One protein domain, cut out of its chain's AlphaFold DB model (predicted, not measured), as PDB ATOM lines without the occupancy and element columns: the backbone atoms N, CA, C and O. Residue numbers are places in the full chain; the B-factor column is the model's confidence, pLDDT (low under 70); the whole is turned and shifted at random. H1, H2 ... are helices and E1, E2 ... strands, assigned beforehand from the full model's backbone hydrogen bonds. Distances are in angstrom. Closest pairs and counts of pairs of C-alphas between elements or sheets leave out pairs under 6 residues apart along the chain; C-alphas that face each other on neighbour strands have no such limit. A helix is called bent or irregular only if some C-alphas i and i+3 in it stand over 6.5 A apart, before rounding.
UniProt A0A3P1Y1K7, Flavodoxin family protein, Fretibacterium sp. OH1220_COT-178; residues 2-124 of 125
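This is residues 2 to 124 of the 125 residues of the protein "Flavodoxin family protein" of Fretibacterium sp. OH1220_COT-178 (UniProt A0A3P1Y1K7). A narrow ribbon of two parallel strands, E1 and E2, is backed by H5 packed on E2 and by H3 beside E1, with H2 and H4 loosely set next to each other farther along. H1 sits off by itself, with residues 7 to 12 sticking out, and a long unnamed stretch, residues 11 to 46, loops from it past H3 to H2. The printed part has 123 residues with five named helices and two named strands, in the order H1 H2 E1 H3 H4 E2 H5; the class is mixed, helices and strands. The whole is compact, with a radius of gyration of the C-alphas of 14.9 A, and spans 46 by 35 by 27 A.

Begin at H1, residues 2 to 10, which is apart from each other named element. Go on to H2, residues 47 to 56, then to E1, residues 59 to 65; their closest C-alphas are those of Val 54 and Val 60, 7.0 A apart. Next comes H3, residues 73 to 81, whose Leu 75 has its C-alpha 7.4 A from that of Ser 64 in E1, the closest pair. H2 and H3 are close but not clearly touching, at a steep tilt of 61 degrees, the closest C-alphas being those of Phe 47 and Met 78, 6.6 A apart. H4, residues 83 to 88, meets H3 only through their link. E2, residues 96 to 102, is parallel to E1 at 14 degrees; look for N 62 and O 98, 2.9 A apart, and N 100 and O 62, 2.8 A apart, both within hydrogen-bond range. E1, H3, H4 and E2 form a strand-helix-strand unit, two parallel neighbour strands with helices between them along the chain, and its crossover is right-handed. H5, residues 109 to 122, comes closest to E2 at the C-alphas of Pro 99 and Ala 119, 5.6 A apart, and E1 and H5 are near each other. Every O i to N i+4 pair is within hydrogen-bond range in H1, H3 and H4, against 4 of 6 in H2 and 7 of 10 in H5.

Find C-alpha 2 at (164.838, 174.650, 181.728), where H1 begins; it runs 12.1 A to C-alpha 10. H2 covers 14.4 A, and E1 runs 20.1 A from C-alpha 59 at (174.837, 160.386, 183.082). H3 covers 12.6 A, H4 8.7 A and E2 19.9 A. H5 covers 18.5 A and ends at C-alpha 122, (182.469, 161.255, 174.711); it is irregular, with C-alphas 111 and 114 7.8 A apart.

The two C-alphas farthest apart are those of Thr 37 and Ala 106, 45.9 A. The printed part has no cut, and its one long link, 36 residues, joins H1 to H2. Mean pLDDT of the printed part is 80.3; look for values under 70 at residues 88 to 94 and 103 to 124.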
ATOM      1  N   GLU A   2     165.706 174.674 180.533       76.44
ATOM      2  CA  GLU A   2     164.838 174.650 181.728       76.44
ATOM      3  C   GLU A   2     163.723 173.584 181.691       76.44
ATOM      4  O   GLU A   2     163.486 172.894 182.676       76.44
ATOM      5  N   THR A   3     163.081 173.372 180.536       80.00
ATOM      6  CA  THR A   3     162.037 172.341 180.375       80.00
ATOM      7  C   THR A   3     162.562 170.914 180.558       80.00
ATOM      8  O   THR A   3     161.865 170.073 181.115       80.00
ATOM      9  N   MET A   4     163.789 170.636 180.105       81.06
ATOM     10  CA  MET A   4     164.417 169.321 180.258       81.06
ATOM     11  C   MET A   4     164.744 169.058 181.726       81.06
ATOM     12  O   MET A   4     164.465 167.983 182.233       81.06
ATOM     13  N   GLU A   5     165.281 170.057 182.425       84.31
ATOM     14  CA  GLU A   5     165.596 169.947 183.851       84.31
ATOM     15  C   GLU A   5     164.336 169.722 184.685       84.31
ATOM     16  O   GLU A   5     164.294 168.810 185.509       84.31
ATOM     17  N   ALA A   6     163.280 170.500 184.429       85.94
ATOM     18  CA  ALA A   6     161.992 170.345 185.098       85.94
ATOM     19  C   ALA A   6     161.382 168.951 184.868       85.94
ATOM     20  O   ALA A   6     160.853 168.339 185.794       85.94
ATOM     21  N   TRP A   7     161.483 168.418 183.648       86.44
ATOM     22  CA  TRP A   7     160.989 167.078 183.340       86.44
ATOM     23  C   TRP A   7     161.807 165.982 184.035       86.44
ATOM     24  O   TRP A   7     161.238 165.117 184.697       86.44
ATOM     25  N   THR A   8     163.137 166.052 183.952       88.06
ATOM     26  CA  THR A   8     164.048 165.064 184.547       88.06
ATOM     27  C   THR A   8     163.932 165.032 186.071       88.06
ATOM     28  O   THR A   8     163.840 163.960 186.668       88.06
ATOM     29  N   THR A   9     163.857 166.203 186.708       90.00
ATOM     30  CA  THR A   9     163.611 166.307 188.156       90.00
ATOM     31  C   THR A   9     162.218 165.807 188.544       90.00
ATOM     32  O   THR A   9     162.077 165.135 189.564       90.00
ATOM     33  N   GLY A  10     161.200 166.032 187.706       91.25
ATOM     34  CA  GLY A  10     159.853 165.481 187.887       91.25
ATOM     35  C   GLY A  10     159.784 163.948 187.859       91.25
ATOM     36  O   GLY A  10     158.877 163.371 188.456       91.25
ATOM     37  N   LEU A  11     160.757 163.282 187.231       93.56
ATOM     38  CA  LEU A  11     160.920 161.822 187.259       93.56
ATOM     39  C   LEU A  11     161.721 161.314 188.473       93.56
ATOM     40  O   LEU A  11     161.932 160.111 188.605       93.56
ATOM     41  N   GLY A  12     162.155 162.206 189.369       93.94
ATOM     42  CA  GLY A  12     162.911 161.863 190.576       93.94
ATOM     43  C   GLY A  12     164.430 161.818 190.392       93.94
ATOM     44  O   GLY A  12     165.138 161.394 191.304       93.94
ATOM     45  N   HIS A  13     164.955 162.260 189.246       92.88
ATOM     46  CA  HIS A  13     166.399 162.365 189.037       92.88
ATOM     47  C   HIS A  13     166.963 163.660 189.637       92.88
ATOM     48  O   HIS A  13     166.322 164.711 189.619       92.88
ATOM     49  N   THR A  14     168.204 163.606 190.126       94.75
ATOM     50  CA  THR A  14     168.940 164.804 190.557       94.75
ATOM     51  C   THR A  14     169.680 165.403 189.367       94.75
ATOM     52  O   THR A  14     170.379 164.689 188.652       94.75
ATOM     53  N   VAL A  15     169.540 166.712 189.157       93.56
ATOM     54  CA  VAL A  15     170.186 167.432 188.051       93.56
ATOM     55  C   VAL A  15     171.134 168.482 188.614       93.56
ATOM     56  O   VAL A  15     170.747 169.284 189.462       93.56
ATOM     57  N   VAL A  16     172.372 168.490 188.118       94.94
ATOM     58  CA  VAL A  16     173.352 169.555 188.357       94.94
ATOM     59  C   VAL A  16     173.683 170.184 187.013       94.94
ATOM     60  O   VAL A  16     174.117 169.487 186.095       94.94
ATOM     61  N   ARG A  17     173.473 171.495 186.892       93.38
ATOM     62  CA  ARG A  17     173.680 172.235 185.647       93.38
ATOM     63  C   ARG A  17     174.872 173.166 185.729       93.38
ATOM     64  O   ARG A  17     175.072 173.866 186.719       93.38
ATOM     65  N   PHE A  18     175.602 173.204 184.622       94.56
ATOM     66  CA  PHE A  18     176.703 174.114 184.376       94.56
ATOM     67  C   PHE A  18     176.484 174.812 183.037       94.56
ATOM     68  O   PHE A  18     176.394 174.155 182.000       94.56
ATOM     69  N   ASP A  19     176.417 176.140 183.053       94.44
ATOM     70  CA  ASP A  19     176.314 176.936 181.832       94.44
ATOM     71  C   ASP A  19     177.719 177.287 181.339       94.44
ATOM     72  O   ASP A  19     178.364 178.194 181.855       94.44
ATOM     73  N   ALA A  20     178.206 176.561 180.326       91.81
ATOM     74  CA  ALA A  20     179.575 176.708 179.813       91.81
ATOM     75  C   ALA A  20     179.930 178.147 179.390       91.81
ATOM     76  O   ALA A  20     181.095 178.527 179.453       91.81
ATOM     77  N   ALA A  21     178.942 178.949 178.984       91.56
ATOM     78  CA  ALA A  21     179.130 180.355 178.625       91.56
ATOM     79  C   ALA A  21     179.548 181.246 179.812       91.56
ATOM     80  O   ALA A  21     180.239 182.238 179.600       91.56
ATOM     81  N   GLU A  22     179.176 180.869 181.037       95.31
ATOM     82  CA  GLU A  22     179.449 181.622 182.270       95.31
ATOM     83  C   GLU A  22     180.699 181.119 183.010       95.31
ATOM     84  O   GLU A  22     181.120 181.689 184.018       95.31
ATOM     85  N   LEU A  23     181.306 180.038 182.516       94.62
ATOM     86  CA  LEU A  23     182.447 179.388 183.142       94.62
ATOM     87  C   LEU A  23     183.763 179.881 182.538       94.62
ATOM     88  O   LEU A  23     183.938 179.998 181.324       94.62
ATOM     89  N   ARG A  24     184.747 180.107 183.402       96.06
ATOM     90  CA  ARG A  24     186.128 180.399 183.032       96.06
ATOM     91  C   ARG A  24     186.877 179.084 182.892       96.06
ATOM     92  O   ARG A  24     187.470 178.596 183.848       96.06
ATOM     93  N   ILE A  25     186.850 178.519 181.686       94.94
ATOM     94  CA  ILE A  25     187.556 177.278 181.343       94.94
ATOM     95  C   ILE A  25     188.498 177.537 180.169       94.94
ATOM     96  O   ILE A  25     188.079 177.965 179.094       94.94
ATOM     97  N   GLY A  26     189.789 177.267 180.369       94.06
ATOM     98  CA  GLY A  26     190.779 177.314 179.297       94.06
ATOM     99  C   GLY A  26     190.766 176.050 178.434       94.06
ATOM    100  O   GLY A  26     190.412 174.972 178.900       94.06
ATOM    101  N   GLY A  27     191.220 176.144 177.184       92.19
ATOM    102  CA  GLY A  27     191.425 174.954 176.350       92.19
ATOM    103  C   GLY A  27     192.448 173.984 176.958       92.19
ATOM    104  O   GLY A  27     193.441 174.404 177.565       92.19
ATOM    105  N   CYS A  28     192.218 172.677 176.789       91.75
ATOM    106  CA  CYS A  28     193.185 171.656 177.181       91.75
ATOM    107  C   CYS A  28     194.490 171.826 176.387       91.75
ATOM    108  O   CYS A  28     194.473 172.017 175.175       91.75
ATOM    109  N   ARG A  29     195.635 171.748 177.077       91.38
ATOM    110  CA  ARG A  29     196.971 171.907 176.467       91.38
ATOM    111  C   ARG A  29     197.710 170.584 176.253       91.38
ATOM    112  O   ARG A  29     198.901 170.621 175.974       91.38
ATOM    113  N   ALA A  30     197.038 169.446 176.461       89.19
ATOM    114  CA  ALA A  30     197.623 168.101 176.363       89.19
ATOM    115  C   ALA A  30     198.967 167.962 177.110       89.19
ATOM    116  O   ALA A  30     199.914 167.349 176.631       89.19
ATOM    117  N   TYR A  31     199.073 168.601 178.282       86.25
ATOM    118  CA  TYR A  31     200.324 168.631 179.042       86.25
ATOM    119  C   TYR A  31     200.585 167.293 179.754       86.25
ATOM    120  O   TYR A  31     201.734 166.983 180.034       86.25
ATOM    121  N   GLU A  32     199.541 166.490 180.016       85.81
ATOM    122  CA  GLU A  32     199.614 165.200 180.735       85.81
ATOM    123  C   GLU A  32     199.987 165.320 182.235       85.81
ATOM    124  O   GLU A  32     200.623 164.445 182.826       85.81
ATOM    125  N   PHE A  33     199.577 166.419 182.884       88.12
ATOM    126  CA  PHE A  33     199.758 166.662 184.333       88.12
ATOM    127  C   PHE A  33     198.425 166.645 185.102       88.12
ATOM    128  O   PHE A  33     198.319 167.203 186.195       88.12
ATOM    129  N   CYS A  34     197.401 166.012 184.532       89.56
ATOM    130  CA  CYS A  34     196.111 165.776 185.179       89.56
ATOM    131  C   CYS A  34     196.303 164.978 186.478       89.56
ATOM    132  O   CYS A  34     197.138 164.075 186.509       89.56
ATOM    133  N   TYR A  35     195.575 165.325 187.544       87.75
ATOM    134  CA  TYR A  35     195.616 164.630 188.844       87.75
ATOM    135  C   TYR A  35     197.002 164.451 189.496       87.75
ATOM    136  O   TYR A  35     197.157 163.690 190.448       87.75
ATOM    137  N   ARG A  36     198.033 165.189 189.057       86.12
ATOM    138  CA  ARG A  36     199.310 165.266 189.797       86.12
ATOM    139  C   ARG A  36     199.190 166.062 191.093       86.12
ATOM    140  O   ARG A  36     200.003 165.913 191.998       86.12
ATOM    141  N   THR A  37     198.178 166.917 191.156       81.25
ATOM    142  CA  THR A  37     197.639 167.468 192.398       81.25
ATOM    143  C   THR A  37     196.310 166.763 192.676       81.25
ATOM    144  O   THR A  37     195.794 166.073 191.802       81.25
ATOM    145  N   SER A  38     195.690 166.964 193.836       84.88
ATOM    146  CA  SER A  38     194.342 166.438 194.120       84.88
ATOM    147  C   SER A  38     193.221 167.032 193.237       84.88
ATOM    148  O   SER A  38     192.046 166.828 193.526       84.88
ATOM    149  N   LYS A  39     193.566 167.774 192.175       90.19
ATOM    150  CA  LYS A  39     192.660 168.420 191.221       90.19
ATOM    151  C   LYS A  39     192.726 167.741 189.853       90.19
ATOM    152  O   LYS A  39     193.793 167.302 189.421       90.19
ATOM    153  N   ALA A  40     191.605 167.746 189.132       91.50
ATOM    154  CA  ALA A  40     191.498 167.118 187.819       91.50
ATOM    155  C   ALA A  40     192.441 167.735 186.776       91.50
ATOM    156  O   ALA A  40     193.119 167.033 186.023       91.50
ATOM    157  N   CYS A  41     192.559 169.063 186.782       92.12
ATOM    158  CA  CYS A  41     193.486 169.814 185.956       92.12
ATOM    159  C   CYS A  41     194.472 170.596 186.827       92.12
ATOM    160  O   CYS A  41     194.099 171.226 187.816       92.12
ATOM    161  N   THR A  42     195.742 170.622 186.415       91.31
ATOM    162  CA  THR A  42     196.763 171.457 187.067       91.31
ATOM    163  C   THR A  42     196.498 172.956 186.914       91.31
ATOM    164  O   THR A  42     197.024 173.744 187.696       91.31
ATOM    165  N   PHE A  43     195.734 173.355 185.892       91.50
ATOM    166  CA  PHE A  43     195.268 174.726 185.747       91.50
ATOM    167  C   PHE A  43     194.047 174.910 186.636       91.50
ATOM    168  O   PHE A  43     193.088 174.148 186.525       91.50
ATOM    169  N   ASP A  44     194.109 175.901 187.521       90.44
ATOM    170  CA  ASP A  44     193.053 176.170 188.488       90.44
ATOM    171  C   ASP A  44     191.956 177.030 187.867       90.44
ATOM    172  O   ASP A  44     191.928 178.249 188.015       90.44
ATOM    173  N   ASP A  45     191.104 176.374 187.090       95.06
ATOM    174  CA  ASP A  45     189.956 176.983 186.440       95.06
ATOM    175  C   ASP A  45     188.674 176.206 186.764       95.06
ATOM    176  O   ASP A  45     188.707 175.206 187.492       95.06
ATOM    177  N   ASP A  46     187.533 176.671 186.251       96.69
ATOM    178  CA  ASP A  46     186.229 176.150 186.675       96.69
ATOM    179  C   ASP A  46     186.030 174.668 186.318       96.69
ATOM    180  O   ASP A  46     185.163 174.004 186.879       96.69
ATOM    181  N   PHE A  47     186.885 174.080 185.473       95.00
ATOM    182  CA  PHE A  47     186.859 172.640 185.231       95.00
ATOM    183  C   PHE A  47     187.085 171.818 186.509       95.00
ATOM    184  O   PHE A  47     186.505 170.745 186.660       95.00
ATOM    185  N   ASN A  48     187.876 172.322 187.463       94.62
ATOM    186  CA  ASN A  48     188.139 171.613 188.717       94.62
ATOM    187  C   ASN A  48     186.919 171.541 189.650       94.62
ATOM    188  O   ASN A  48     186.922 170.722 190.566       94.62
ATOM    189  N   THR A  49     185.881 172.354 189.428       95.06
ATOM    190  CA  THR A  49     184.606 172.247 190.161       95.06
ATOM    191  C   THR A  49     183.625 171.302 189.463       95.06
ATOM    192  O   THR A  49     182.825 170.643 190.124       95.06
ATOM    193  N   ILE A  50     183.728 171.187 188.137       94.12
ATOM    194  CA  ILE A  50     182.875 170.339 187.297       94.12
ATOM    195  C   ILE A  50     183.316 168.878 187.361       94.12
ATOM    196  O   ILE A  50     182.478 167.992 187.507       94.12
ATOM    197  N   ALA A  51     184.622 168.616 187.271       92.38
ATOM    198  CA  ALA A  51     185.166 167.264 187.192       92.38
ATOM    199  C   ALA A  51     184.665 166.327 188.315       92.38
ATOM    200  O   ALA A  51     184.190 165.244 187.979       92.38
ATOM    201  N   PRO A  52     184.631 166.726 189.604       91.38
ATOM    202  CA  PRO A  52     184.063 165.881 190.659       91.38
ATOM    203  C   PRO A  52     182.574 165.563 190.458       91.38
ATOM    204  O   PRO A  52     182.130 164.458 190.744       91.38
ATOM    205  N   LYS A  53     181.788 166.503 189.918       93.31
ATOM    206  CA  LYS A  53     180.364 166.271 189.624       93.31
ATOM    207  C   LYS A  53     180.153 165.327 188.457       93.31
ATOM    208  O   LYS A  53     179.212 164.544 188.477       93.31
ATOM    209  N   VAL A  54     181.047 165.363 187.477       90.12
ATOM    210  CA  VAL A  54     181.056 164.394 186.380       90.12
ATOM    211  C   VAL A  54     181.432 162.996 186.883       90.12
ATOM    212  O   VAL A  54     180.834 162.015 186.451       90.12
ATOM    213  N   GLU A  55     182.375 162.891 187.821       87.12
ATOM    214  CA  GLU A  55     182.727 161.617 188.463       87.12
ATOM    215  C   GLU A  55     181.556 161.023 189.264       87.12
ATOM    216  O   GLU A  55     181.315 159.821 189.185       87.12
ATOM    217  N   GLU A  56     180.799 161.856 189.983       89.12
ATOM    218  CA  GLU A  56     179.626 161.443 190.769       89.12
ATOM    219  C   GLU A  56     178.405 161.071 189.904       89.12
ATOM    220  O   GLU A  56     177.541 160.327 190.359       89.12
ATOM    221  N   ALA A  57     178.302 161.590 188.677       89.62
ATOM    222  CA  ALA A  57     177.095 161.467 187.861       89.62
ATOM    223  C   ALA A  57     176.955 160.099 187.171       89.62
ATOM    224  O   ALA A  57     177.917 159.576 186.612       89.62
ATOM    225  N   ASP A  58     175.734 159.563 187.103       88.81
ATOM    226  CA  ASP A  58     175.421 158.367 186.300       88.81
ATOM    227  C   ASP A  58     175.350 158.672 184.790       88.81
ATOM    228  O   ASP A  58     175.619 157.818 183.940       88.81
ATOM    229  N   ALA A  59     174.987 159.914 184.451       87.38
ATOM    230  CA  ALA A  59     174.837 160.386 183.082       87.38
ATOM    231  C   ALA A  59     175.288 161.843 182.924       87.38
ATOM    232  O   ALA A  59     175.112 162.667 183.823       87.38
ATOM    233  N   VAL A  60     175.832 162.168 181.751       88.81
ATOM    234  CA  VAL A  60     176.298 163.511 181.388       88.81
ATOM    235  C   VAL A  60     175.648 163.933 180.076       88.81
ATOM    236  O   VAL A  60     175.734 163.237 179.065       88.81
ATOM    237  N   VAL A  61     175.010 165.102 180.079       88.50
ATOM    238  CA  VAL A  61     174.355 165.665 178.894       88.50
ATOM    239  C   VAL A  61     175.102 166.913 178.441       88.50
ATOM    240  O   VAL A  61     175.233 167.873 179.198       88.50
ATOM    241  N   PHE A  62     175.561 166.923 177.191       88.44
ATOM    242  CA  PHE A  62     176.216 168.079 176.578       88.44
ATOM    243  C   PHE A  62     175.222 168.824 175.694       88.44
ATOM    244  O   PHE A  62     174.906 168.368 174.598       88.44
ATOM    245  N   ALA A  63     174.740 169.977 176.151       86.62
ATOM    246  CA  ALA A  63     173.781 170.789 175.410       86.62
ATOM    247  C   ALA A  63     174.442 172.048 174.827       86.62
ATOM    248  O   ALA A  63     175.074 172.816 175.550       86.62
ATOM    249  N   SER A  64     174.292 172.283 173.522       83.00
ATOM    250  CA  SER A  64     174.788 173.501 172.865       83.00
ATOM    251  C   SER A  64     174.000 173.809 171.594       83.00
ATOM    252  O   SER A  64     173.596 172.886 170.886       83.00
ATOM    253  N   PRO A  65     173.838 175.090 171.222       81.75
ATOM    254  CA  PRO A  65     173.532 175.413 169.836       81.75
ATOM    255  C   PRO A  65     174.663 174.915 168.924       81.75
ATOM    256  O   PRO A  65     175.827 174.858 169.340       81.75
ATOM    257  N   VAL A  66     174.329 174.574 167.680       78.88
ATOM    258  CA  VAL A  66     175.335 174.291 166.653       78.88
ATOM    259  C   VAL A  66     176.034 175.599 166.300       78.88
ATOM    260  O   VAL A  66     175.421 176.533 165.789       78.88
ATOM    261  N   SER A  67     177.332 175.656 166.568       76.62
ATOM    262  CA  SER A  67     178.204 176.772 166.219       76.62
ATOM    263  C   SER A  67     179.174 176.296 165.153       76.62
ATOM    264  O   SER A  67     180.022 175.457 165.444       76.62
ATOM    265  N   TRP A  68     179.058 176.825 163.930       76.25
ATOM    266  CA  TRP A  68     179.928 176.452 162.805       76.25
ATOM    267  C   TRP A  68     180.106 174.932 162.679       76.25
ATOM    268  O   TRP A  68     181.229 174.436 162.633       76.25
ATOM    269  N   TRP A  69     178.988 174.198 162.657       71.25
ATOM    270  CA  TRP A  69     178.968 172.737 162.484       71.25
ATOM    271  C   TRP A  69     179.508 171.916 163.675       71.25
ATOM    272  O   TRP A  69     179.659 170.698 163.574       71.25
ATOM    273  N   GLY A  70     179.759 172.554 164.824       74.25
ATOM    274  CA  GLY A  70     180.250 171.912 166.045       74.25
ATOM    275  C   GLY A  70     179.637 172.472 167.332       74.25
ATOM    276  O   GLY A  70     178.657 173.218 167.317       74.25
ATOM    277  N   PHE A  71     180.228 172.091 168.467       84.25
ATOM    278  CA  PHE A  71     179.917 172.684 169.770       84.25
ATOM    279  C   PHE A  71     180.466 174.111 169.877       84.25
ATOM    280  O   PHE A  71     181.436 174.467 169.206       84.25
ATOM    281  N   SER A  72     179.883 174.922 170.766       88.69
ATOM    282  CA  SER A  72     180.488 176.204 171.147       88.69
ATOM    283  C   SER A  72     181.914 176.007 171.681       88.69
ATOM    284  O   SER A  72     182.232 174.979 172.284       88.69
ATOM    285  N   ALA A  73     182.782 177.002 171.479       90.38
ATOM    286  CA  ALA A  73     184.179 176.931 171.914       90.38
ATOM    287  C   ALA A  73     184.301 176.700 173.430       90.38
ATOM    288  O   ALA A  73     185.151 175.932 173.876       90.38
ATOM    289  N   GLN A  74     183.416 177.318 174.211       91.88
ATOM    290  CA  GLN A  74     183.344 177.182 175.662       91.88
ATOM    291  C   GLN A  74     183.007 175.746 176.075       91.88
ATOM    292  O   GLN A  74     183.719 175.153 176.886       91.88
ATOM    293  N   LEU A  75     181.973 175.146 175.471       91.19
ATOM    294  CA  LEU A  75     181.633 173.751 175.749       91.19
ATOM    295  C   LEU A  75     182.755 172.810 175.297       91.19
ATOM    296  O   LEU A  75     183.107 171.870 176.007       91.19
ATOM    297  N   LYS A  76     183.366 173.081 174.140       91.00
ATOM    298  CA  LYS A  76     184.473 172.274 173.626       91.00
ATOM    299  C   LYS A  76     185.695 172.310 174.550       91.00
ATOM    300  O   LYS A  76     186.302 171.266 174.763       91.00
ATOM    301  N   ALA A  77     186.012 173.461 175.148       93.44
ATOM    302  CA  ALA A  77     187.087 173.579 176.133       93.44
ATOM    303  C   ALA A  77     186.851 172.682 177.360       93.44
ATOM    304  O   ALA A  77     187.789 172.047 177.842       93.44
ATOM    305  N   MET A  78     185.601 172.576 177.826       92.94
ATOM    306  CA  MET A  78     185.218 171.643 178.887       92.94
ATOM    307  C   MET A  78     185.371 170.180 178.440       92.94
ATOM    308  O   MET A  78     186.010 169.399 179.142       92.94
ATOM    309  N   ILE A  79     184.831 169.820 177.266       90.19
ATOM    310  CA  ILE A  79     184.904 168.457 176.709       90.19
ATOM    311  C   ILE A  79     186.361 167.999 176.573       90.19
ATOM    312  O   ILE A  79     186.705 166.906 177.007       90.19
ATOM    313  N   ASP A  80     187.248 168.849 176.051       90.88
ATOM    314  CA  ASP A  80     188.663 168.501 175.854       90.88
ATOM    315  C   ASP A  80     189.411 168.233 177.161       90.88
ATOM    316  O   ASP A  80     190.407 167.506 177.186       90.88
ATOM    317  N   LYS A  81     188.941 168.806 178.271       91.75
ATOM    318  CA  LYS A  81     189.507 168.547 179.592       91.75
ATOM    319  C   LYS A  81     188.982 167.266 180.240       91.75
ATOM    320  O   LYS A  81     189.659 166.766 181.140       91.75
ATOM    321  N   LEU A  82     187.875 166.678 179.772       89.06
ATOM    322  CA  LEU A  82     187.397 165.368 180.251       89.06
ATOM    323  C   LEU A  82     188.408 164.242 179.997       89.06
ATOM    324  O   LEU A  82     188.401 163.251 180.717       89.06
ATOM    325  N   HIS A  83     189.358 164.443 179.078       85.19
ATOM    326  CA  HIS A  83     190.537 163.585 178.934       85.19
ATOM    327  C   HIS A  83     191.277 163.347 180.267       85.19
ATOM    328  O   HIS A  83     191.842 162.279 180.482       85.19
ATOM    329  N   SER A  84     191.255 164.319 181.190       87.06
ATOM    330  CA  SER A  84     191.811 164.147 182.539       87.06
ATOM    331  C   SER A  84     191.157 163.007 183.318       87.06
ATOM    332  O   SER A  84     191.872 162.301 184.029       87.06
ATOM    333  N   LEU A  85     189.843 162.813 183.160       85.19
ATOM    334  CA  LEU A  85     189.087 161.749 183.813       85.19
ATOM    335  C   LEU A  85     189.514 160.405 183.237       85.19
ATOM    336  O   LEU A  85     190.049 159.599 183.982       85.19
ATOM    337  N   HIS A  86     189.429 160.245 181.915       76.88
ATOM    338  CA  HIS A  86     189.853 159.033 181.205       76.88
ATOM    339  C   HIS A  86     191.275 158.584 181.584       76.88
ATOM    340  O   HIS A  86     191.547 157.407 181.792       76.88
ATOM    341  N   ARG A  87     192.209 159.534 181.706       72.19
ATOM    342  CA  ARG A  87     193.621 159.239 181.992       72.19
ATOM    343  C   ARG A  87     193.917 158.836 183.427       72.19
ATOM    344  O   ARG A  87     194.856 158.075 183.643       72.19
ATOM    345  N   ALA A  88     193.230 159.441 184.390       66.38
ATOM    346  CA  ALA A  88     193.547 159.277 185.807       66.38
ATOM    347  C   ALA A  88     192.609 158.301 186.517       66.38
ATOM    348  O   ALA A  88     192.961 157.778 187.574       66.38
ATOM    349  N   LYS A  89     191.419 158.085 185.959       60.56
ATOM    350  CA  LYS A  89     190.364 157.258 186.521       60.56
ATOM    351  C   LYS A  89     189.681 156.517 185.369       60.56
ATOM    352  O   LYS A  89     188.965 157.119 184.581       60.56
ATOM    353  N   GLU A  90     189.815 155.195 185.318       57.84
ATOM    354  CA  GLU A  90     189.070 154.308 184.390       57.84
ATOM    355  C   GLU A  90     187.519 154.409 184.560       57.84
ATOM    356  O   GLU A  90     186.746 153.765 183.851       57.84
ATOM    357  N   GLU A  91     187.058 155.240 185.503       56.97
ATOM    358  CA  GLU A  91     185.686 155.491 185.967       56.97
ATOM    359  C   GLU A  91     184.772 156.212 184.956       56.97
ATOM    360  O   GLU A  91     183.560 156.276 185.167       56.97
ATOM    361  N   PHE A  92     185.309 156.794 183.877       65.44
ATOM    362  CA  PHE A  92     184.465 157.462 182.874       65.44
ATOM    363  C   PHE A  92     183.809 156.464 181.894       65.44
ATOM    364  O   PHE A  92     182.701 156.720 181.426       65.44
ATOM    365  N   SER A  93     184.398 155.270 181.715       61.03
ATOM    366  CA  SER A  93     184.023 154.269 180.692       61.03
ATOM    367  C   SER A  93     182.645 153.592 180.848       61.03
ATOM    368  O   SER A  93     182.268 152.754 180.028       61.03
ATOM    369  N   GLY A  94     181.872 153.934 181.883       67.38
ATOM    370  CA  GLY A  94     180.545 153.361 182.151       67.38
ATOM    371  C   GLY A  94     179.395 154.370 182.181       67.38
ATOM    372  O   GLY A  94     178.252 153.974 182.410       67.38
ATOM    373  N   LYS A  95     179.673 155.666 181.993       75.50
ATOM    374  CA  LYS A  95     178.669 156.730 182.150       75.50
ATOM    375  C   LYS A  95     177.916 156.971 180.848       75.50
ATOM    376  O   LYS A  95     178.505 157.028 179.770       75.50
ATOM    377  N   THR A  96     176.602 157.170 180.942       79.56
ATOM    378  CA  THR A  96     175.797 157.494 179.754       79.56
ATOM    379  C   THR A  96     176.069 158.936 179.337       79.56
ATOM    380  O   THR A  96     175.715 159.867 180.058       79.56
ATOM    381  N   CYS A  97     176.680 159.132 178.169       77.38
ATOM    382  CA  CYS A  97     176.923 160.453 177.599       77.38
ATOM    383  C   CYS A  97     175.946 160.722 176.454       77.38
ATOM    384  O   CYS A  97     175.796 159.886 175.570       77.38
ATOM    385  N   ALA A  98     175.293 161.886 176.449       75.31
ATOM    386  CA  ALA A  98     174.363 162.255 175.383       75.31
ATOM    387  C   ALA A  98     174.587 163.700 174.908       75.31
ATOM    388  O   ALA A  98     174.565 164.629 175.721       75.31
ATOM    389  N   PRO A  99     174.778 163.939 173.600       76.69
ATOM    390  CA  PRO A  99     174.769 165.281 173.041       76.69
ATOM    391  C   PRO A  99     173.333 165.744 172.787       76.69
ATOM    392  O   PRO A  99     172.482 164.994 172.311       76.69
ATOM    393  N   ILE A 100     173.073 167.023 173.007       76.44
ATOM    394  CA  ILE A 100     171.871 167.690 172.522       76.44
ATOM    395  C   ILE A 100     172.327 168.925 171.759       76.44
ATOM    396  O   ILE A 100     172.921 169.846 172.322       76.44
ATOM    397  N   ALA A 101     172.050 168.935 170.459       74.06
ATOM    398  CA  ALA A 101     172.391 170.037 169.578       74.06
ATOM    399  C   ALA A 101     171.120 170.662 168.997       74.06
ATOM    400  O   ALA A 101     170.245 169.957 168.495       74.06
ATOM    401  N   CYS A 102     171.029 171.990 169.044       70.25
ATOM    402  CA  CYS A 102     169.978 172.743 168.358       70.25
ATOM    403  C   CYS A 102     170.591 173.509 167.182       70.25
ATOM    404  O   CYS A 102     171.473 174.346 167.384       70.25
ATOM    405  N   ALA A 103     170.132 173.229 165.963       69.12
ATOM    406  CA  ALA A 103     170.545 173.928 164.748       69.12
ATOM    407  C   ALA A 103     169.447 174.902 164.293       69.12
ATOM    408  O   ALA A 103     168.261 174.604 164.431       69.12
ATOM    409  N   ALA A 104     169.845 176.064 163.769       61.50
ATOM    410  CA  ALA A 104     168.907 177.051 163.227       61.50
ATOM    411  C   ALA A 104     168.343 176.626 161.862       61.50
ATOM    412  O   ALA A 104     167.189 176.919 161.553       61.50
ATOM    413  N   ASP A 105     169.135 175.902 161.071       61.00
ATOM    414  CA  ASP A 105     168.683 175.339 159.807       61.00
ATOM    415  C   ASP A 105     168.001 173.989 160.041       61.00
ATOM    416  O   ASP A 105     168.553 173.100 160.687       61.00
ATOM    417  N   ALA A 106     166.834 173.795 159.424       56.50
ATOM    418  CA  ALA A 106     166.167 172.491 159.319       56.50
ATOM    419  C   ALA A 106     166.923 171.500 158.400       56.50
ATOM    420  O   ALA A 106     166.418 170.424 158.076       56.50
ATOM    421  N   GLY A 107     168.105 171.899 157.922       51.97
ATOM    422  CA  GLY A 107     168.941 171.145 157.009       51.97
ATOM    423  C   GLY A 107     169.598 169.945 157.683       51.97
ATOM    424  O   GLY A 107     170.122 170.028 158.786       51.97
ATOM    425  N   ASP A 108     169.561 168.833 156.958       53.12
ATOM    426  CA  ASP A 108     170.446 167.675 157.022       53.12
ATOM    427  C   ASP A 108     171.483 167.624 158.167       53.12
ATOM    428  O   ASP A 108     172.540 168.266 158.109       53.12
ATOM    429  N   ILE A 109     171.217 166.740 159.137       55.12
ATOM    430  CA  ILE A 109     172.063 166.456 160.310       55.12
ATOM    431  C   ILE A 109     173.496 166.050 159.935       55.12
ATOM    432  O   ILE A 109     174.384 166.056 160.783       55.12
ATOM    433  N   ARG A 110     173.761 165.678 158.671       53.25
ATOM    434  CA  ARG A 110     175.115 165.357 158.196       53.25
ATOM    435  C   ARG A 110     176.085 166.526 158.366       53.25
ATOM    436  O   ARG A 110     177.277 166.289 158.534       53.25
ATOM    437  N   HIS A 111     175.599 167.767 158.390       53.22
ATOM    438  CA  HIS A 111     176.454 168.927 158.633       53.22
ATOM    439  C   HIS A 111     176.759 169.157 160.119       53.22
ATOM    440  O   HIS A 111     177.641 169.941 160.437       53.22
ATOM    441  N   THR A 112     176.099 168.461 161.048       54.16
ATOM    442  CA  THR A 112     176.450 168.474 162.478       54.16
ATOM    443  C   THR A 112     177.413 167.335 162.834       54.16
ATOM    444  O   THR A 112     177.502 166.933 163.994       54.16
ATOM    445  N   ASP A 113     178.141 166.813 161.835       56.44
ATOM    446  CA  ASP A 113     179.232 165.835 161.958       56.44
ATOM    447  C   ASP A 113     180.072 166.095 163.215       56.44
ATOM    448  O   ASP A 113     180.260 165.186 164.023       56.44
ATOM    449  N   GLY A 114     180.497 167.345 163.424       53.72
ATOM    450  CA  GLY A 114     181.368 167.712 164.533       53.72
ATOM    451  C   GLY A 114     180.749 167.437 165.903       53.72
ATOM    452  O   GLY A 114     181.440 166.933 166.787       53.72
ATOM    453  N   THR A 115     179.452 167.700 166.091       57.06
ATOM    454  CA  THR A 115     178.755 167.390 167.352       57.06
ATOM    455  C   THR A 115     178.473 165.899 167.501       57.06
ATOM    456  O   THR A 115     178.647 165.360 168.589       57.06
ATOM    457  N   THR A 116     178.104 165.209 166.418       57.19
ATOM    458  CA  THR A 116     177.796 163.768 166.451       57.19
ATOM    459  C   THR A 116     179.059 162.929 166.673       57.19
ATOM    460  O   THR A 116     179.041 161.961 167.428       57.19
ATOM    461  N   ARG A 117     180.198 163.317 166.084       53.03
ATOM    462  CA  ARG A 117     181.502 162.684 166.336       53.03
ATOM    463  C   ARG A 117     182.048 163.015 167.716       53.03
ATOM    464  O   ARG A 117     182.619 162.136 168.348       53.03
ATOM    465  N   ALA A 118     181.893 164.253 168.186       51.59
ATOM    466  CA  ALA A 118     182.329 164.631 169.528       51.59
ATOM    467  C   ALA A 118     181.510 163.916 170.614       51.59
ATOM    468  O   ALA A 118     182.061 163.535 171.641       51.59
ATOM    469  N   ALA A 119     180.230 163.656 170.356       53.56
ATOM    470  CA  ALA A 119     179.402 162.791 171.182       53.56
ATOM    471  C   ALA A 119     179.863 161.335 171.181       53.56
ATOM    472  O   ALA A 119     180.081 160.768 172.241       53.56
ATOM    473  N   ALA A 120     180.102 160.764 169.998       53.69
ATOM    474  CA  ALA A 120     180.639 159.413 169.872       53.69
ATOM    475  C   ALA A 120     182.054 159.280 170.470       53.69
ATOM    476  O   ALA A 120     182.476 158.179 170.808       53.69
ATOM    477  N   LEU A 121     182.813 160.380 170.567       49.53
ATOM    478  CA  LEU A 121     184.072 160.431 171.306       49.53
ATOM    479  C   LEU A 121     183.809 160.439 172.813       49.53
ATOM    480  O   LEU A 121     184.448 159.671 173.513       49.53
ATOM    481  N   ALA A 122     182.859 161.243 173.301       50.06
ATOM    482  CA  ALA A 122     182.469 161.255 174.711       50.06
ATOM    483  C   ALA A 122     181.891 159.910 175.191       50.06
ATOM    484  O   ALA A 122     182.126 159.538 176.326       50.06
ATOM    485  N   GLU A 123     181.207 159.160 174.324       50.97
ATOM    486  CA  GLU A 123     180.759 157.781 174.588       50.97
ATOM    487  C   GLU A 123     181.903 156.747 174.606       50.97
ATOM    488  O   GLU A 123     181.697 155.611 175.027       50.97
ATOM    489  N   LYS A 124     183.091 157.101 174.094       48.00
ATOM    490  CA  LYS A 124     184.279 156.228 174.008       48.00
ATOM    491  C   LYS A 124     185.404 156.618 174.971       48.00
ATOM    492  O   LYS A 124     186.418 155.917 175.004       48.00
TER     493      LYS A 124